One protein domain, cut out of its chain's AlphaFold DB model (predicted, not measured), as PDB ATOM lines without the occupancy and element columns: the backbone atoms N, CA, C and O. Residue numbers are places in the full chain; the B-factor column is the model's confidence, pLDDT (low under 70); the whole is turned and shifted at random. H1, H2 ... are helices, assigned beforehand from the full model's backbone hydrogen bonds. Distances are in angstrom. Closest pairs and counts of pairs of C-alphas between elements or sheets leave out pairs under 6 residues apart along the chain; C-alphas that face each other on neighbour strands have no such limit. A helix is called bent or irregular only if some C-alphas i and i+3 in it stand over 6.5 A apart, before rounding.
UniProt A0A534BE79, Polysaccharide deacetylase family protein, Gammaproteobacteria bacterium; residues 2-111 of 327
ATOM      1  N   VAL A   2      40.216  -0.046  34.869       92.25
ATOM      2  CA  VAL A   2      40.580  -1.485  34.845       92.25
ATOM      3  C   VAL A   2      40.063  -2.203  33.590       92.25
ATOM      4  O   VAL A   2      40.830  -2.879  32.919       92.25
ATOM      5  N   TYR A   3      38.814  -1.956  33.184       95.50
ATOM      6  CA  TYR A   3      38.289  -2.508  31.927       95.50
ATOM      7  C   TYR A   3      39.038  -2.024  30.672       95.50
ATOM      8  O   TYR A   3      39.216  -2.796  29.741       95.50
ATOM      9  N   ALA A   4      39.533  -0.780  30.654       95.00
ATOM     10  CA  ALA A   4      40.361  -0.300  29.545       95.00
ATOM     11  C   ALA A   4      41.689  -1.069  29.475       95.00
ATOM     12  O   ALA A   4      42.129  -1.404  28.387       95.00
ATOM     13  N   ALA A   5      42.293  -1.393  30.626       93.88
ATOM     14  CA  ALA A   5      43.486  -2.235  30.675       93.88
ATOM     15  C   ALA A   5      43.201  -3.657  30.170       93.88
ATOM     16  O   ALA A   5      43.936  -4.150  29.325       93.88
ATOM     17  N   ALA A   6      42.101  -4.276  30.613       94.06
ATOM     18  CA  ALA A   6      41.699  -5.603  30.146       94.06
ATOM     19  C   ALA A   6      41.449  -5.644  28.627       94.06
ATOM     20  O   ALA A   6      41.864  -6.586  27.955       94.06
ATOM     21  N   LEU A   7      40.801  -4.610  28.080       94.75
ATOM     22  CA  LEU A   7      40.553  -4.486  26.645       94.75
ATOM     23  C   LEU A   7      41.853  -4.239  25.856       94.75
ATOM     24  O   LEU A   7      42.020  -4.800  24.777       94.75
ATOM     25  N   ASP A   8      42.780  -3.443  26.406       94.62
ATOM     26  CA  ASP A   8      44.110  -3.193  25.830       94.62
ATOM     27  C   ASP A   8      44.985  -4.457  25.808       94.62
ATOM     28  O   ASP A   8      45.672  -4.721  24.823       94.62
ATOM     29  N   ASP A   9      44.916  -5.278  26.858       91.38
ATOM     30  CA  ASP A   9      45.599  -6.573  26.904       91.38
ATOM     31  C   ASP A   9      45.007  -7.528  25.853       91.38
ATOM     32  O   ASP A   9      45.746  -8.130  25.075       91.38
ATOM     33  N   ALA A  10      43.676  -7.620  25.767       88.12
ATOM     34  CA  ALA A  10      43.004  -8.541  24.853       88.12
ATOM     35  C   ALA A  10      43.239  -8.205  23.366       88.12
ATOM     36  O   ALA A  10      43.430  -9.107  22.555       88.12
ATOM     37  N   GLN A  11      43.278  -6.918  22.995       86.31
ATOM     38  CA  GLN A  11      43.548  -6.502  21.608       86.31
ATOM     39  C   GLN A  11      45.008  -6.710  21.173       86.31
ATOM     40  O   GLN A  11      45.299  -6.663  19.979       86.31
ATOM     41  N   SER A  12      45.927  -6.892  22.125       85.88
ATOM     42  CA  SER A  12      47.352  -7.112  21.844       85.88
ATOM     43  C   SER A  12      47.684  -8.564  21.475       85.88
ATOM     44  O   SER A  12      48.790  -8.839  21.011       85.88
ATOM     45  N   MET A  13      46.727  -9.480  21.655       85.25
ATOM     46  CA  MET A  13      46.882 -10.904  21.360       85.25
ATOM     47  C   MET A  13      46.942 -11.154  19.850       85.25
ATOM     48  O   MET A  13      46.217 -10.538  19.067       85.25
ATOM     49  N   GLY A  14      47.784 -12.101  19.433       82.62
ATOM     50  CA  GLY A  14      47.816 -12.548  18.037       82.62
ATOM     51  C   GLY A  14      46.538 -13.302  17.651       82.62
ATOM     52  O   GLY A  14      45.842 -13.839  18.508       82.62
ATOM     53  N   THR A  15      46.230 -13.406  16.354       81.38
ATOM     54  CA  THR A  15      44.987 -14.047  15.872       81.38
ATOM     55  C   THR A  15      44.799 -15.483  16.378       81.38
ATOM     56  O   THR A  15      43.702 -15.824  16.807       81.38
ATOM     57  N   GLU A  16      45.840 -16.322  16.354       83.25
ATOM     58  CA  GLU A  16      45.768 -17.723  16.819       83.25
ATOM     59  C   GLU A  16      45.564 -17.829  18.339       83.25
ATOM     60  O   GLU A  16      44.804 -18.666  18.834       83.25
ATOM     61  N   GLU A  17      46.224 -16.943  19.087       85.44
ATOM     62  CA  GLU A  17      46.084 -16.833  20.537       85.44
ATOM     63  C   GLU A  17      44.657 -16.405  20.901       85.44
ATOM     64  O   GLU A  17      44.018 -17.011  21.760       85.44
ATOM     65  N   LEU A  18      44.125 -15.416  20.177       84.31
ATOM     66  CA  LEU A  18      42.765 -14.931  20.343       84.31
ATOM     67  C   LEU A  18      41.732 -15.998  19.950       84.31
ATOM     68  O   LEU A  18      40.762 -16.186  20.674       84.31
ATOM     69  N   GLN A  19      41.939 -16.755  18.866       86.50
ATOM     70  CA  GLN A  19      41.060 -17.876  18.485       86.50
ATOM     71  C   GLN A  19      40.962 -18.924  19.589       86.50
ATOM     72  O   GLN A  19      39.866 -19.371  19.927       86.50
ATOM     73  N   THR A  20      42.109 -19.276  20.169       87.38
ATOM     74  CA  THR A  20      42.198 -20.242  21.263       87.38
ATOM     75  C   THR A  20      41.526 -19.706  22.525       87.38
ATOM     76  O   THR A  20      40.739 -20.413  23.149       87.38
ATOM     77  N   ALA A  21      41.787 -18.446  22.883       85.25
ATOM     78  CA  ALA A  21      41.216 -17.809  24.068       85.25
ATOM     79  C   ALA A  21      39.695 -17.610  23.968       85.25
ATOM     80  O   ALA A  21      38.991 -17.725  24.968       85.25
ATOM     81  N   LEU A  22      39.189 -17.317  22.767       87.50
ATOM     82  CA  LEU A  22      37.763 -17.129  22.510       87.50
ATOM     83  C   LEU A  22      37.020 -18.438  22.244       87.50
ATOM     84  O   LEU A  22      35.791 -18.416  22.262       87.50
ATOM     85  N   ASP A  23      37.724 -19.550  22.003       88.88
ATOM     86  CA  ASP A  23      37.143 -20.840  21.611       88.88
ATOM     87  C   ASP A  23      36.185 -20.682  20.404       88.88
ATOM     88  O   ASP A  23      35.001 -21.023  20.419       88.88
ATOM     89  N   VAL A  24      36.718 -20.086  19.330       86.00
ATOM     90  CA  VAL A  24      36.018 -19.900  18.049       86.00
ATOM     91  C   VAL A  24      36.826 -20.483  16.898       86.00
ATOM     92  O   VAL A  24      38.046 -20.357  16.836       86.00
ATOM     93  N   LYS A  25      36.129 -21.108  15.942       84.75
ATOM     94  CA  LYS A  25      36.765 -21.724  14.764       84.75
ATOM     95  C   LYS A  25      37.323 -20.693  13.787       84.75
ATOM     96  O   LYS A  25      38.335 -20.935  13.141       84.75
ATOM     97  N   THR A  26      36.627 -19.573  13.638       86.31
ATOM     98  CA  THR A  26      36.986 -18.483  12.732       86.31
ATOM     99  C   THR A  26      36.739 -17.154  13.429       86.31
ATOM    100  O   THR A  26      35.836 -17.038  14.257       86.31
ATOM    101  N   ILE A  27      37.554 -16.153  13.095       90.56
ATOM    102  CA  ILE A  27      37.392 -14.778  13.573       90.56
ATOM    103  C   ILE A  27      37.106 -13.890  12.370       90.56
ATOM    104  O   ILE A  27      37.897 -13.838  11.427       90.56
ATOM    105  N   ASN A  28      36.006 -13.148  12.428       94.19
ATOM    106  CA  ASN A  28      35.795 -12.003  11.562       94.19
ATOM    107  C   ASN A  28      36.619 -10.813  12.080       94.19
ATOM    108  O   ASN A  28      36.169 -10.044  12.928       94.19
ATOM    109  N   ALA A  29      37.842 -10.662  11.565       92.62
ATOM    110  CA  ALA A  29      38.769  -9.624  12.015       92.62
ATOM    111  C   ALA A  29      38.232  -8.196  11.801       92.62
ATOM    112  O   ALA A  29      38.494  -7.321  12.622       92.62
ATOM    113  N   ALA A  30      37.456  -7.963  10.737       94.62
ATOM    114  CA  ALA A  30      36.858  -6.655  10.471       94.62
ATOM    115  C   ALA A  30      35.800  -6.297  11.523       94.62
ATOM    116  O   ALA A  30      35.798  -5.179  12.034       94.62
ATOM    117  N   SER A  31      34.959  -7.265  11.897       95.94
ATOM    118  CA  SER A  31      33.961  -7.100  12.958       95.94
ATOM    119  C   SER A  31      34.615  -6.844  14.321       95.94
ATOM    120  O   SER A  31      34.257  -5.898  15.017       95.94
ATOM    121  N   VAL A  32      35.656  -7.613  14.670       95.31
ATOM    122  CA  VAL A  32      36.428  -7.389  15.906       95.31
ATOM    123  C   VAL A  32      37.052  -5.995  15.929       95.31
ATOM    124  O   VAL A  32      36.947  -5.298  16.936       95.31
ATOM    125  N   ALA A  33      37.679  -5.565  14.830       94.38
ATOM    126  CA  ALA A  33      38.293  -4.243  14.742       94.38
ATOM    127  C   ALA A  33      37.258  -3.114  14.879       94.38
ATOM    128  O   ALA A  33      37.518  -2.136  15.582       94.38
ATOM    129  N   HIS A  34      36.088  -3.269  14.250       96.06
ATOM    130  CA  HIS A  34      34.981  -2.323  14.356       96.06
ATOM    131  C   HIS A  34      34.462  -2.217  15.796       96.06
ATOM    132  O   HIS A  34      34.412  -1.122  16.361       96.06
ATOM    133  N   TRP A  35      34.157  -3.357  16.420       96.56
ATOM    134  CA  TRP A  35      33.690  -3.402  17.803       96.56
ATOM    135  C   TRP A  35      34.715  -2.805  18.776       96.56
ATOM    136  O   TRP A  35      34.355  -1.988  19.624       96.56
ATOM    137  N   LEU A  36      36.000  -3.148  18.623       96.06
ATOM    138  CA  LEU A  36      37.078  -2.618  19.458       96.06
ATOM    139  C   LEU A  36      37.178  -1.091  19.370       96.06
ATOM    140  O   LEU A  36      37.324  -0.434  20.399       96.06
ATOM    141  N   GLU A  37      37.094  -0.510  18.172       95.19
ATOM    142  CA  GLU A  37      37.122   0.949  18.008       95.19
ATOM    143  C   GLU A  37      35.952   1.622  18.735       95.19
ATOM    144  O   GLU A  37      36.155   2.551  19.527       95.19
ATOM    145  N   ASN A  38      34.741   1.092  18.551       95.50
ATOM    146  CA  ASN A  38      33.543   1.606  19.210       95.50
ATOM    147  C   ASN A  38      33.638   1.493  20.740       95.50
ATOM    148  O   ASN A  38      33.352   2.463  21.452       95.50
ATOM    149  N   GLU A  39      34.079   0.339  21.254       96.44
ATOM    150  CA  GLU A  39      34.179   0.079  22.691       96.44
ATOM    151  C   GLU A  39      35.274   0.930  23.346       96.44
ATOM    152  O   GLU A  39      35.039   1.515  24.405       96.44
ATOM    153  N   ARG A  40      36.438   1.108  22.705       95.94
ATOM    154  CA  ARG A  40      37.487   2.019  23.201       95.94
ATOM    155  C   ARG A  40      36.955   3.439  23.359       95.94
ATOM    156  O   ARG A  40      37.119   4.046  24.422       95.94
ATOM    157  N   GLY A  41      36.279   3.955  22.330       94.75
ATOM    158  CA  GLY A  41      35.657   5.276  22.374       94.75
ATOM    159  C   GLY A  41      34.594   5.383  23.472       94.75
ATOM    160  O   GLY A  41      34.557   6.373  24.206       94.75
ATOM    161  N   ARG A  42      33.757   4.351  23.633       94.81
ATOM    162  CA  ARG A  42      32.732   4.278  24.685       94.81
ATOM    163  C   ARG A  42      33.347   4.330  26.079       94.81
ATOM    164  O   ARG A  42      32.910   5.127  26.906       94.81
ATOM    165  N   VAL A  43      34.379   3.531  26.334       95.06
ATOM    166  CA  VAL A  43      35.049   3.457  27.640       95.06
ATOM    167  C   VAL A  43      35.672   4.799  28.028       95.06
ATOM    168  O   VAL A  43      35.542   5.206  29.185       95.06
ATOM    169  N   VAL A  44      36.288   5.514  27.079       93.69
ATOM    170  CA  VAL A  44      36.829   6.864  27.318       93.69
ATOM    171  C   VAL A  44      35.707   7.848  27.659       93.69
ATOM    172  O   VAL A  44      35.737   8.440  28.737       93.69
ATOM    173  N   ARG A  45      34.666   7.949  26.820       92.69
ATOM    174  CA  ARG A  45      33.530   8.861  27.058       92.69
ATOM    175  C   ARG A  45      32.829   8.586  28.387       92.69
ATOM    176  O   ARG A  45      32.478   9.508  29.122       92.69
ATOM    177  N   ASN A  46      32.628   7.314  28.721       93.94
ATOM    178  CA  ASN A  46      32.003   6.928  29.981       93.94
ATOM    179  C   ASN A  46      32.886   7.294  31.173       93.94
ATOM    180  O   ASN A  46      32.382   7.782  32.185       93.94
ATOM    181  N   TYR A  47      34.202   7.120  31.057       91.94
ATOM    182  CA  TYR A  47      35.120   7.555  32.098       91.94
ATOM    183  C   TYR A  47      35.113   9.077  32.289       91.94
ATOM    184  O   TYR A  47      35.045   9.542  33.425       91.94
ATOM    185  N   GLU A  48      35.128   9.865  31.215       90.25
ATOM    186  CA  GLU A  48      35.034  11.333  31.276       90.25
ATOM    187  C   GLU A  48      33.748  11.792  31.978       90.25
ATOM    188  O   GLU A  48      33.785  12.627  32.884       90.25
ATOM    189  N   ARG A  49      32.602  11.184  31.639       90.31
ATOM    190  CA  ARG A  49      31.323  11.439  32.326       90.31
ATOM    191  C   ARG A  49      31.365  11.045  33.802       90.31
ATOM    192  O   ARG A  49      30.783  11.735  34.635       90.31
ATOM    193  N   ALA A  50      32.027   9.937  34.137       89.19
ATOM    194  CA  ALA A  50      32.165   9.474  35.516       89.19
ATOM    195  C   ALA A  50      33.074  10.377  36.354       89.19
ATOM    196  O   ALA A  50      32.792  10.612  37.527       89.19
ATOM    197  N   SER A  51      34.147  10.874  35.744       87.31
ATOM    198  CA  SER A  51      35.214  11.614  36.414       87.31
ATOM    199  C   SER A  51      34.986  13.125  36.459       87.31
ATOM    200  O   SER A  51      35.754  13.841  37.094       87.31
ATOM    201  N   ASN A  52      33.908  13.642  35.864       84.75
ATOM    202  CA  ASN A  52      33.618  15.081  35.841       84.75
ATOM    203  C   ASN A  52      33.435  15.722  37.233       84.75
ATOM    204  O   ASN A  52      33.574  16.934  37.375       84.75
ATOM    205  N   ARG A  53      33.131  14.919  38.258       79.06
ATOM    206  CA  ARG A  53      33.000  15.329  39.668       79.06
ATOM    207  C   ARG A  53      34.095  14.731  40.549       79.06
ATOM    208  O   ARG A  53      33.927  14.659  41.764       79.06
ATOM    209  N   CYS A  54      35.185  14.263  39.946       80.75
ATOM    210  CA  CYS A  54      36.291  13.673  40.681       80.75
ATOM    211  C   CYS A  54      36.876  14.647  41.701       80.75
ATOM    212  O   CYS A  54      37.132  15.814  41.403       80.75
ATOM    213  N   VAL A  55      37.122  14.135  42.904       75.88
ATOM    214  CA  VAL A  55      37.775  14.884  43.974       75.88
ATOM    215  C   VAL A  55      39.281  14.652  43.885       75.88
ATOM    216  O   VAL A  55      39.753  13.530  43.706       75.88
ATOM    217  N   HIS A  56      40.054  15.728  44.006       69.62
ATOM    218  CA  HIS A  56      41.513  15.676  44.012       69.62
ATOM    219  C   HIS A  56      42.029  14.709  45.103       69.62
ATOM    220  O   HIS A  56      41.632  14.838  46.260       69.62
ATOM    221  N   LYS A  57      42.945  13.793  44.738       70.06
ATOM    222  CA  LYS A  57      43.506  12.686  45.559       70.06
ATOM    223  C   LYS A  57      42.609  11.460  45.785       70.06
ATOM    224  O   LYS A  57      43.014  10.571  46.530       70.06
ATOM    225  N   ASP A  58      41.448  11.358  45.144       77.81
ATOM    226  CA  ASP A  58      40.752  10.071  45.062       77.81
ATOM    227  C   ASP A  58      41.550   9.120  44.147       77.81
ATOM    228  O   ASP A  58      41.844   9.442  42.997       77.81
ATOM    229  N   TRP A  59      41.933   7.950  44.666       75.44
ATOM    230  CA  TRP A  59      42.743   6.956  43.951       75.44
ATOM    231  C   TRP A  59      42.019   6.348  42.737       75.44
ATOM    232  O   TRP A  59      42.661   5.773  41.858       75.44
ATOM    233  N   THR A  60      40.694   6.502  42.653       75.44
ATOM    234  CA  THR A  60      39.873   6.101  41.500       75.44
ATOM    235  C   THR A  60      39.758   7.196  40.428       75.44
ATOM    236  O   THR A  60      39.257   6.953  39.323       75.44
ATOM    237  N   CYS A  61      40.267   8.395  40.719       77.44
ATOM    238  CA  CYS A  61      40.157   9.585  39.888       77.44
ATOM    239  C   CYS A  61      41.487   9.947  39.225       77.44
ATOM    240  O   CYS A  61      42.278  10.743  39.732       77.44
ATOM    241  N   VAL A  62      41.704   9.405  38.031       71.88
ATOM    242  CA  VAL A  62      42.767   9.823  37.119       71.88
ATOM    243  C   VAL A  62      42.231  10.963  36.259       71.88
ATOM    244  O   VAL A  62      41.308  10.793  35.469       71.88
ATOM    245  N   ALA A  63      42.771  12.163  36.450       69.44
ATOM    246  CA  ALA A  63      42.268  13.344  35.761       69.44
ATOM    247  C   ALA A  63      42.442  13.227  34.234       69.44
ATOM    248  O   ALA A  63      43.559  13.035  33.760       69.44
ATOM    249  N   GLN A  64      41.332  13.393  33.498       68.81
ATOM    250  CA  GLN A  64      41.274  13.729  32.063       68.81
ATOM    251  C   GLN A  64      42.261  12.925  31.185       68.81
ATOM    252  O   GLN A  64      43.220  13.489  30.655       68.81
ATOM    253  N   PRO A  65      42.069  11.600  31.032       74.56
ATOM    254  CA  PRO A  65      42.939  10.793  30.184       74.56
ATOM    255  C   PRO A  65      42.864  11.291  28.737       74.56
ATOM    256  O   PRO A  65      41.803  11.275  28.124       74.56
ATOM    257  N   ALA A  66      44.002  11.688  28.165       79.31
ATOM    258  CA  ALA A  66      44.062  12.230  26.804       79.31
ATOM    259  C   ALA A  66      43.767  11.193  25.697       79.31
ATOM    260  O   ALA A  66      43.644  11.555  24.529       79.31
ATOM    261  N   SER A  67      43.710   9.898  26.034       90.25
ATOM    262  CA  SER A  67      43.461   8.802  25.092       90.25
ATOM    263  C   SER A  67      43.036   7.512  25.803       90.25
ATOM    264  O   SER A  67      43.219   7.359  27.016       90.25
ATOM    265  N   PHE A  68      42.540   6.536  25.035       94.19
ATOM    266  CA  PHE A  68      42.290   5.180  25.537       94.19
ATOM    267  C   PHE A  68      43.558   4.538  26.127       94.19
ATOM    268  O   PHE A  68      43.502   3.969  27.213       94.19
ATOM    269  N   ALA A  69      44.713   4.691  25.471       93.50
ATOM    270  CA  ALA A  69      45.982   4.150  25.961       93.50
ATOM    271  C   ALA A  69      46.381   4.754  27.321       93.50
ATOM    272  O   ALA A  69      46.815   4.032  28.219       93.50
ATOM    273  N   ALA A  70      46.170   6.063  27.512       91.75
ATOM    274  CA  ALA A  70      46.390   6.713  28.804       91.75
ATOM    275  C   ALA A  70      45.447   6.155  29.884       91.75
ATOM    276  O   ALA A  70      45.876   5.892  31.008       91.75
ATOM    277  N   LEU A  71      44.179   5.911  29.535       92.50
ATOM    278  CA  LEU A  71      43.189   5.315  30.431       92.50
ATOM    279  C   LEU A  71      43.508   3.851  30.793       92.50
ATOM    280  O   LEU A  71      43.290   3.440  31.936       92.50
ATOM    281  N   ALA A  72      44.032   3.069  29.849       93.56
ATOM    282  CA  ALA A  72      44.475   1.695  30.073       93.56
ATOM    283  C   ALA A  72      45.713   1.647  30.983       93.56
ATOM    284  O   ALA A  72      45.714   0.928  31.985       93.56
ATOM    285  N   ALA A  73      46.726   2.478  30.713       91.06
ATOM    286  CA  ALA A  73      47.909   2.610  31.565       91.06
ATOM    287  C   ALA A  73      47.537   3.024  32.999       91.06
ATOM    288  O   ALA A  73      48.008   2.427  33.968       91.06
ATOM    289  N   ALA A  74      46.620   3.985  33.135       88.06
ATOM    290  CA  ALA A  74      46.037   4.385  34.410       88.06
ATOM    291  C   ALA A  74      45.313   3.234  35.125       88.06
ATOM    292  O   ALA A  74      45.455   3.070  36.335       88.06
ATOM    293  N   GLY A  75      44.574   2.401  34.385       89.31
ATOM    294  CA  GLY A  75      43.950   1.191  34.916       89.31
ATOM    295  C   GLY A  75      44.969   0.230  35.518       89.31
ATOM    296  O   GLY A  75      44.802  -0.175  36.666       89.31
ATOM    297  N   ARG A  76      46.065  -0.057  34.805       87.75
ATOM    298  CA  ARG A  76      47.153  -0.907  35.318       87.75
ATOM    299  C   ARG A  76      47.830  -0.297  36.553       87.75
ATOM    300  O   ARG A  76      48.111  -1.007  37.510       87.75
ATOM    301  N   ALA A  77      48.045   1.018  36.569       83.38
ATOM    302  CA  ALA A  77      48.653   1.710  37.707       83.38
ATOM    303  C   ALA A  77      47.737   1.757  38.944       83.38
ATOM    304  O   ALA A  77      48.218   1.630  40.071       83.38
ATOM    305  N   SER A  78      46.418   1.890  38.747       75.00
ATOM    306  CA  SER A  78      45.441   1.925  39.844       75.00
ATOM    307  C   SER A  78      45.468   0.661  40.708       75.00
ATOM    308  O   SER A  78      45.168   0.746  41.900       75.00
ATOM    309  N   LEU A  79      45.949  -0.464  40.153       66.25
ATOM    310  CA  LEU A  79      46.110  -1.724  40.876       66.25
ATOM    311  C   LEU A  79      47.040  -1.598  42.097       66.25
ATOM    312  O   LEU A  79      46.831  -2.280  43.096       66.25
ATOM    313  N   GLY A  80      48.053  -0.727  42.030       68.12
ATOM    314  CA  GLY A  80      49.012  -0.518  43.121       68.12
ATOM    315  C   GLY A  80      48.632   0.591  44.108       68.12
ATOM    316  O   GLY A  80      49.230   0.676  45.176       68.12
ATOM    317  N   ALA A  81      47.663   1.446  43.762       75.62
ATOM    318  CA  ALA A  81      47.301   2.636  44.541       75.62
ATOM    319  C   ALA A  81      46.047   2.451  45.418       75.62
ATOM    320  O   ALA A  81      45.739   3.318  46.240       75.62
ATOM    321  N   ALA A  82      45.312   1.349  45.241       78.44
ATOM    322  CA  ALA A  82      44.097   1.070  45.993       78.44
ATOM    323  C   ALA A  82      44.395   0.804  47.487       78.44
ATOM    324  O   ALA A  82      45.317   0.047  47.806       78.44
ATOM    325  N   PRO A  83      43.607   1.362  48.426       86.06
ATOM    326  CA  PRO A  83      43.686   0.996  49.837       86.06
ATOM    327  C   PRO A  83      43.540  -0.518  50.046       86.06
ATOM    328  O   PRO A  83      42.687  -1.147  49.424       86.06
ATOM    329  N   ALA A  84      44.306  -1.094  50.981       88.00
ATOM    330  CA  ALA A  84      44.345  -2.546  51.218       88.00
ATOM    331  C   ALA A  84      42.967  -3.174  51.508       88.00
ATOM    332  O   ALA A  84      42.726  -4.326  51.157       88.00
ATOM    333  N   VAL A  85      42.037  -2.404  52.084       90.00
ATOM    334  CA  VAL A  85      40.648  -2.835  52.323       90.00
ATOM    335  C   VAL A  85      39.897  -3.195  51.030       90.00
ATOM    336  O   VAL A  85      38.972  -3.998  51.067       90.00
ATOM    337  N   PHE A  86      40.310  -2.657  49.882       88.25
ATOM    338  CA  PHE A  86      39.702  -2.930  48.578       88.25
ATOM    339  C   PHE A  86      40.440  -4.000  47.767       88.25
ATOM    340  O   PHE A  86      40.046  -4.257  46.634       88.25
ATOM    341  N   ALA A  87      41.478  -4.645  48.313       87.25
ATOM    342  CA  ALA A  87      42.299  -5.597  47.563       87.25
ATOM    343  C   ALA A  87      41.481  -6.758  46.966       87.25
ATOM    344  O   ALA A  87      41.661  -7.089  45.795       87.25
ATOM    345  N   ALA A  88      40.547  -7.327  47.738       89.12
ATOM    346  CA  ALA A  88      39.668  -8.405  47.273       89.12
ATOM    347  C   ALA A  88      38.713  -7.929  46.166       89.12
ATOM    348  O   ALA A  88      38.742  -8.462  45.064       89.12
ATOM    349  N   TRP A  89      37.961  -6.848  46.417       88.75
ATOM    350  CA  TRP A  89      37.073  -6.231  45.418       88.75
ATOM    351  C   TRP A  89      37.802  -5.944  44.101       88.75
ATOM    352  O   TRP A  89      37.280  -6.153  43.009       88.75
ATOM    353  N   HIS A  90      39.027  -5.452  44.214       87.19
ATOM    354  CA  HIS A  90      39.832  -5.083  43.077       87.19
ATOM    355  C   HIS A  90      40.338  -6.308  42.296       87.19
ATOM    356  O   HIS A  90      40.296  -6.299  41.067       87.19
ATOM    357  N   HIS A  91      40.764  -7.374  42.984       89.06
ATOM    358  CA  HIS A  91      41.083  -8.657  42.352       89.06
ATOM    359  C   HIS A  91      39.882  -9.208  41.566       89.06
ATOM    360  O   HIS A  91      40.025  -9.575  40.396       89.06
ATOM    361  N   ASP A  92      38.695  -9.179  42.170       91.12
ATOM    362  CA  ASP A  92      37.460  -9.643  41.536       91.12
ATOM    363  C   ASP A  92      37.108  -8.793  40.308       91.12
ATOM    364  O   ASP A  92      36.746  -9.330  39.261       91.12
ATOM    365  N   LEU A  93      37.285  -7.468  40.389       91.69
ATOM    366  CA  LEU A  93      37.065  -6.558  39.264       91.69
ATOM    367  C   LEU A  93      38.017  -6.838  38.091       91.69
ATOM    368  O   LEU A  93      37.592  -6.799  36.936       91.69
ATOM    369  N   VAL A  94      39.296  -7.117  38.357       91.69
ATOM    370  CA  VAL A  94      40.274  -7.474  37.312       91.69
ATOM    371  C   VAL A  94      39.863  -8.771  36.622       91.69
ATOM    372  O   VAL A  94      39.798  -8.819  35.394       91.69
ATOM    373  N   THR A  95      39.523  -9.798  37.400       93.44
ATOM    374  CA  THR A  95      39.055 -11.082  36.864       93.44
ATOM    375  C   THR A  95      37.789 -10.897  36.031       93.44
ATOM    376  O   THR A  95      37.742 -11.326  34.879       93.44
ATOM    377  N   PHE A  96      36.795 -10.181  36.565       95.19
ATOM    378  CA  PHE A  96      35.542  -9.892  35.872       95.19
ATOM    379  C   PHE A  96      35.767  -9.151  34.552       95.19
ATOM    380  O   PHE A  96      35.253  -9.562  33.517       95.19
ATOM    381  N   THR A  97      36.535  -8.059  34.569       95.25
ATOM    382  CA  THR A  97      36.742  -7.220  33.377       95.25
ATOM    383  C   THR A  97      37.495  -7.946  32.274       95.25
ATOM    384  O   THR A  97      37.170  -7.743  31.105       95.25
ATOM    385  N   LYS A  98      38.444  -8.823  32.629       93.62
ATOM    386  CA  LYS A  98      39.103  -9.713  31.673       93.62
ATOM    387  C   LYS A  98      38.090 -10.656  31.033       93.62
ATOM    388  O   LYS A  98      37.948 -10.639  29.816       93.62
ATOM    389  N   THR A  99      37.353 -11.423  31.837       93.94
ATOM    390  CA  THR A  99      36.336 -12.360  31.336       93.94
ATOM    391  C   THR A  99      35.311 -11.649  30.455       93.94
ATOM    392  O   THR A  99      35.070 -12.077  29.332       93.94
ATOM    393  N   PHE A 100      34.791 -10.507  30.904       96.06
ATOM    394  CA  PHE A 100      33.825  -9.719  30.148       96.06
ATOM    395  C   PHE A 100      34.388  -9.197  28.815       96.06
ATOM    396  O   PHE A 100      33.687  -9.214  27.808       96.06
ATOM    397  N   ALA A 101      35.656  -8.773  28.757       95.56
ATOM    398  CA  ALA A 101      36.282  -8.378  27.493       95.56
ATOM    399  C   ALA A 101      36.346  -9.550  26.495       95.56
ATOM    400  O   ALA A 101      36.000  -9.367  25.328       95.56
ATOM    401  N   PHE A 102      36.715 -10.754  26.948       94.31
ATOM    402  CA  PHE A 102      36.724 -11.953  26.099       94.31
ATOM    403  C   PHE A 102      35.318 -12.386  25.671       94.31
ATOM    404  O   PHE A 102      35.128 -12.745  24.513       94.31
ATOM    405  N   GLU A 103      34.322 -12.309  26.559       94.69
ATOM    406  CA  GLU A 103      32.917 -12.573  26.215       94.69
ATOM    407  C   GLU A 103      32.467 -11.692  25.039       94.69
ATOM    408  O   GLU A 103      31.945 -12.190  24.042       94.69
ATOM    409  N   GLN A 104      32.727 -10.385  25.119       96.12
ATOM    410  CA  GLN A 104      32.325  -9.441  24.076       96.12
ATOM    411  C   GLN A 104      33.138  -9.608  22.783       96.12
ATOM    412  O   GLN A 104      32.576  -9.556  21.691       96.12
ATOM    413  N   LEU A 105      34.441  -9.892  22.884       95.31
ATOM    414  CA  LEU A 105      35.276 -10.213  21.722       95.31
ATOM    415  C   LEU A 105      34.812 -11.485  21.008       95.31
ATOM    416  O   LEU A 105      34.838 -11.528  19.779       95.31
ATOM    417  N   ARG A 106      34.356 -12.505  21.746       95.06
ATOM    418  CA  ARG A 106      33.819 -13.745  21.166       95.06
ATOM    419  C   ARG A 106      32.584 -13.449  20.322       95.06
ATOM    420  O   ARG A 106      32.475 -13.961  19.210       95.06
ATOM    421  N   LEU A 107      31.686 -12.607  20.829       96.00
ATOM    422  CA  LEU A 107      30.481 -12.173  20.118       96.00
ATOM    423  C   LEU A 107      30.820 -11.339  18.875       96.00
ATOM    424  O   LEU A 107      30.309 -11.617  17.788       96.00
ATOM    425  N   ALA A 108      31.743 -10.382  19.000       96.56
ATOM    426  CA  ALA A 108      32.205  -9.578  17.872       96.56
ATOM    427  C   ALA A 108      32.893 -10.440  16.796       96.56
ATOM    428  O   ALA A 108      32.705 -10.213  15.601       96.56
ATOM    429  N   ALA A 109      33.646 -11.470  17.195       95.31
ATOM    430  CA  ALA A 109      34.365 -12.359  16.284       95.31
ATOM    431  C   ALA A 109      33.458 -13.187  15.368       95.31
ATOM    432  O   ALA A 109      33.897 -13.579  14.285       95.31
ATOM    433  N   VAL A 110      32.213 -13.447  15.772       94.19
ATOM    434  CA  VAL A 110      31.256 -14.256  14.997       94.19
ATOM    435  C   VAL A 110      30.176 -13.426  14.299       94.19
ATOM    436  O   VAL A 110      29.401 -13.971  13.510       94.19
ATOM    437  N   PHE A 111      30.132 -12.116  14.534       95.94
ATOM    438  CA  PHE A 111      29.245 -11.197  13.828       95.94
ATOM    439  C   PHE A 111      29.743 -10.953  12.381       95.94
ATOM    440  O   PHE A 111      30.956 -10.915  12.151       95.94
TER     441      PHE A 111
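Overview. This is residues 2 to 111 of the 327 residues of the protein "Polysaccharide deacetylase family protein" of Gammaproteobacteria bacterium (UniProt A0A534BE79). Two long helices, H5 and H3, make a V, meeting near the end of H5 and the beginning of H3; the short H1 lies in its mouth and packs on both. H4 packs across H1 at the open end of the V, and the small H2 packs on H5 near the closed end. The printed part has 110 residues with five named helices, H1 to H5 in chain order, and no named strand: the class is all helix. It is compact, with a radius of gyration of the C-alphas of 15.1 A, yet elongated, spanning 47 by 27 by 17 A.

Along the chain. H5, residues 84 to 110, is 40.3 A long and ends at C-alpha 110 (31.256, -14.256, 14.997); it is irregular, with C-alphas 85 and 88 7.6 A apart. H3, residues 29 to 51, measures 32.5 A. H1, residues 2 to 11, begins at C-alpha 2 (40.580, -1.485, 34.845) and measures 14.5 A. H4 holds residues 68 to 81, 19.8 A, and H2 residues 15 to 22, 10.3 A.

Arrangement. H1, H3 and H5 form an up and down bundle, each running against the one before. H5 touches H3 through residues 105 to 110 alone, closest at the C-alphas of Ala 108 and Val 32, 5.1 A, at a shallow tilt of 34 degrees, only just short of steep. H1 touches H5, C-alphas of Ala 6 and Lys 98 closest at 5.1 A, and H4, Ala 5 and Ala 72 at 4.1 A. H2 touches H5, C-alphas of Leu 22 and Arg 106 closest at 5.4 A; H2 and H4 are apart. Every O i to N i+4 pair is within hydrogen-bond range in H1, H2 and H3, against 7 of 10 in H4 and 21 of 23 in H5.

Size, cuts and confidence. The C-alphas farthest apart, of Lys 25 and His 56, are 47.7 A apart. The printed part has no cut; the link from H3 to H4, residues 52 to 67, is long. The pLDDT is under 70 at residues 56, 63 to 64 and 79 to 80.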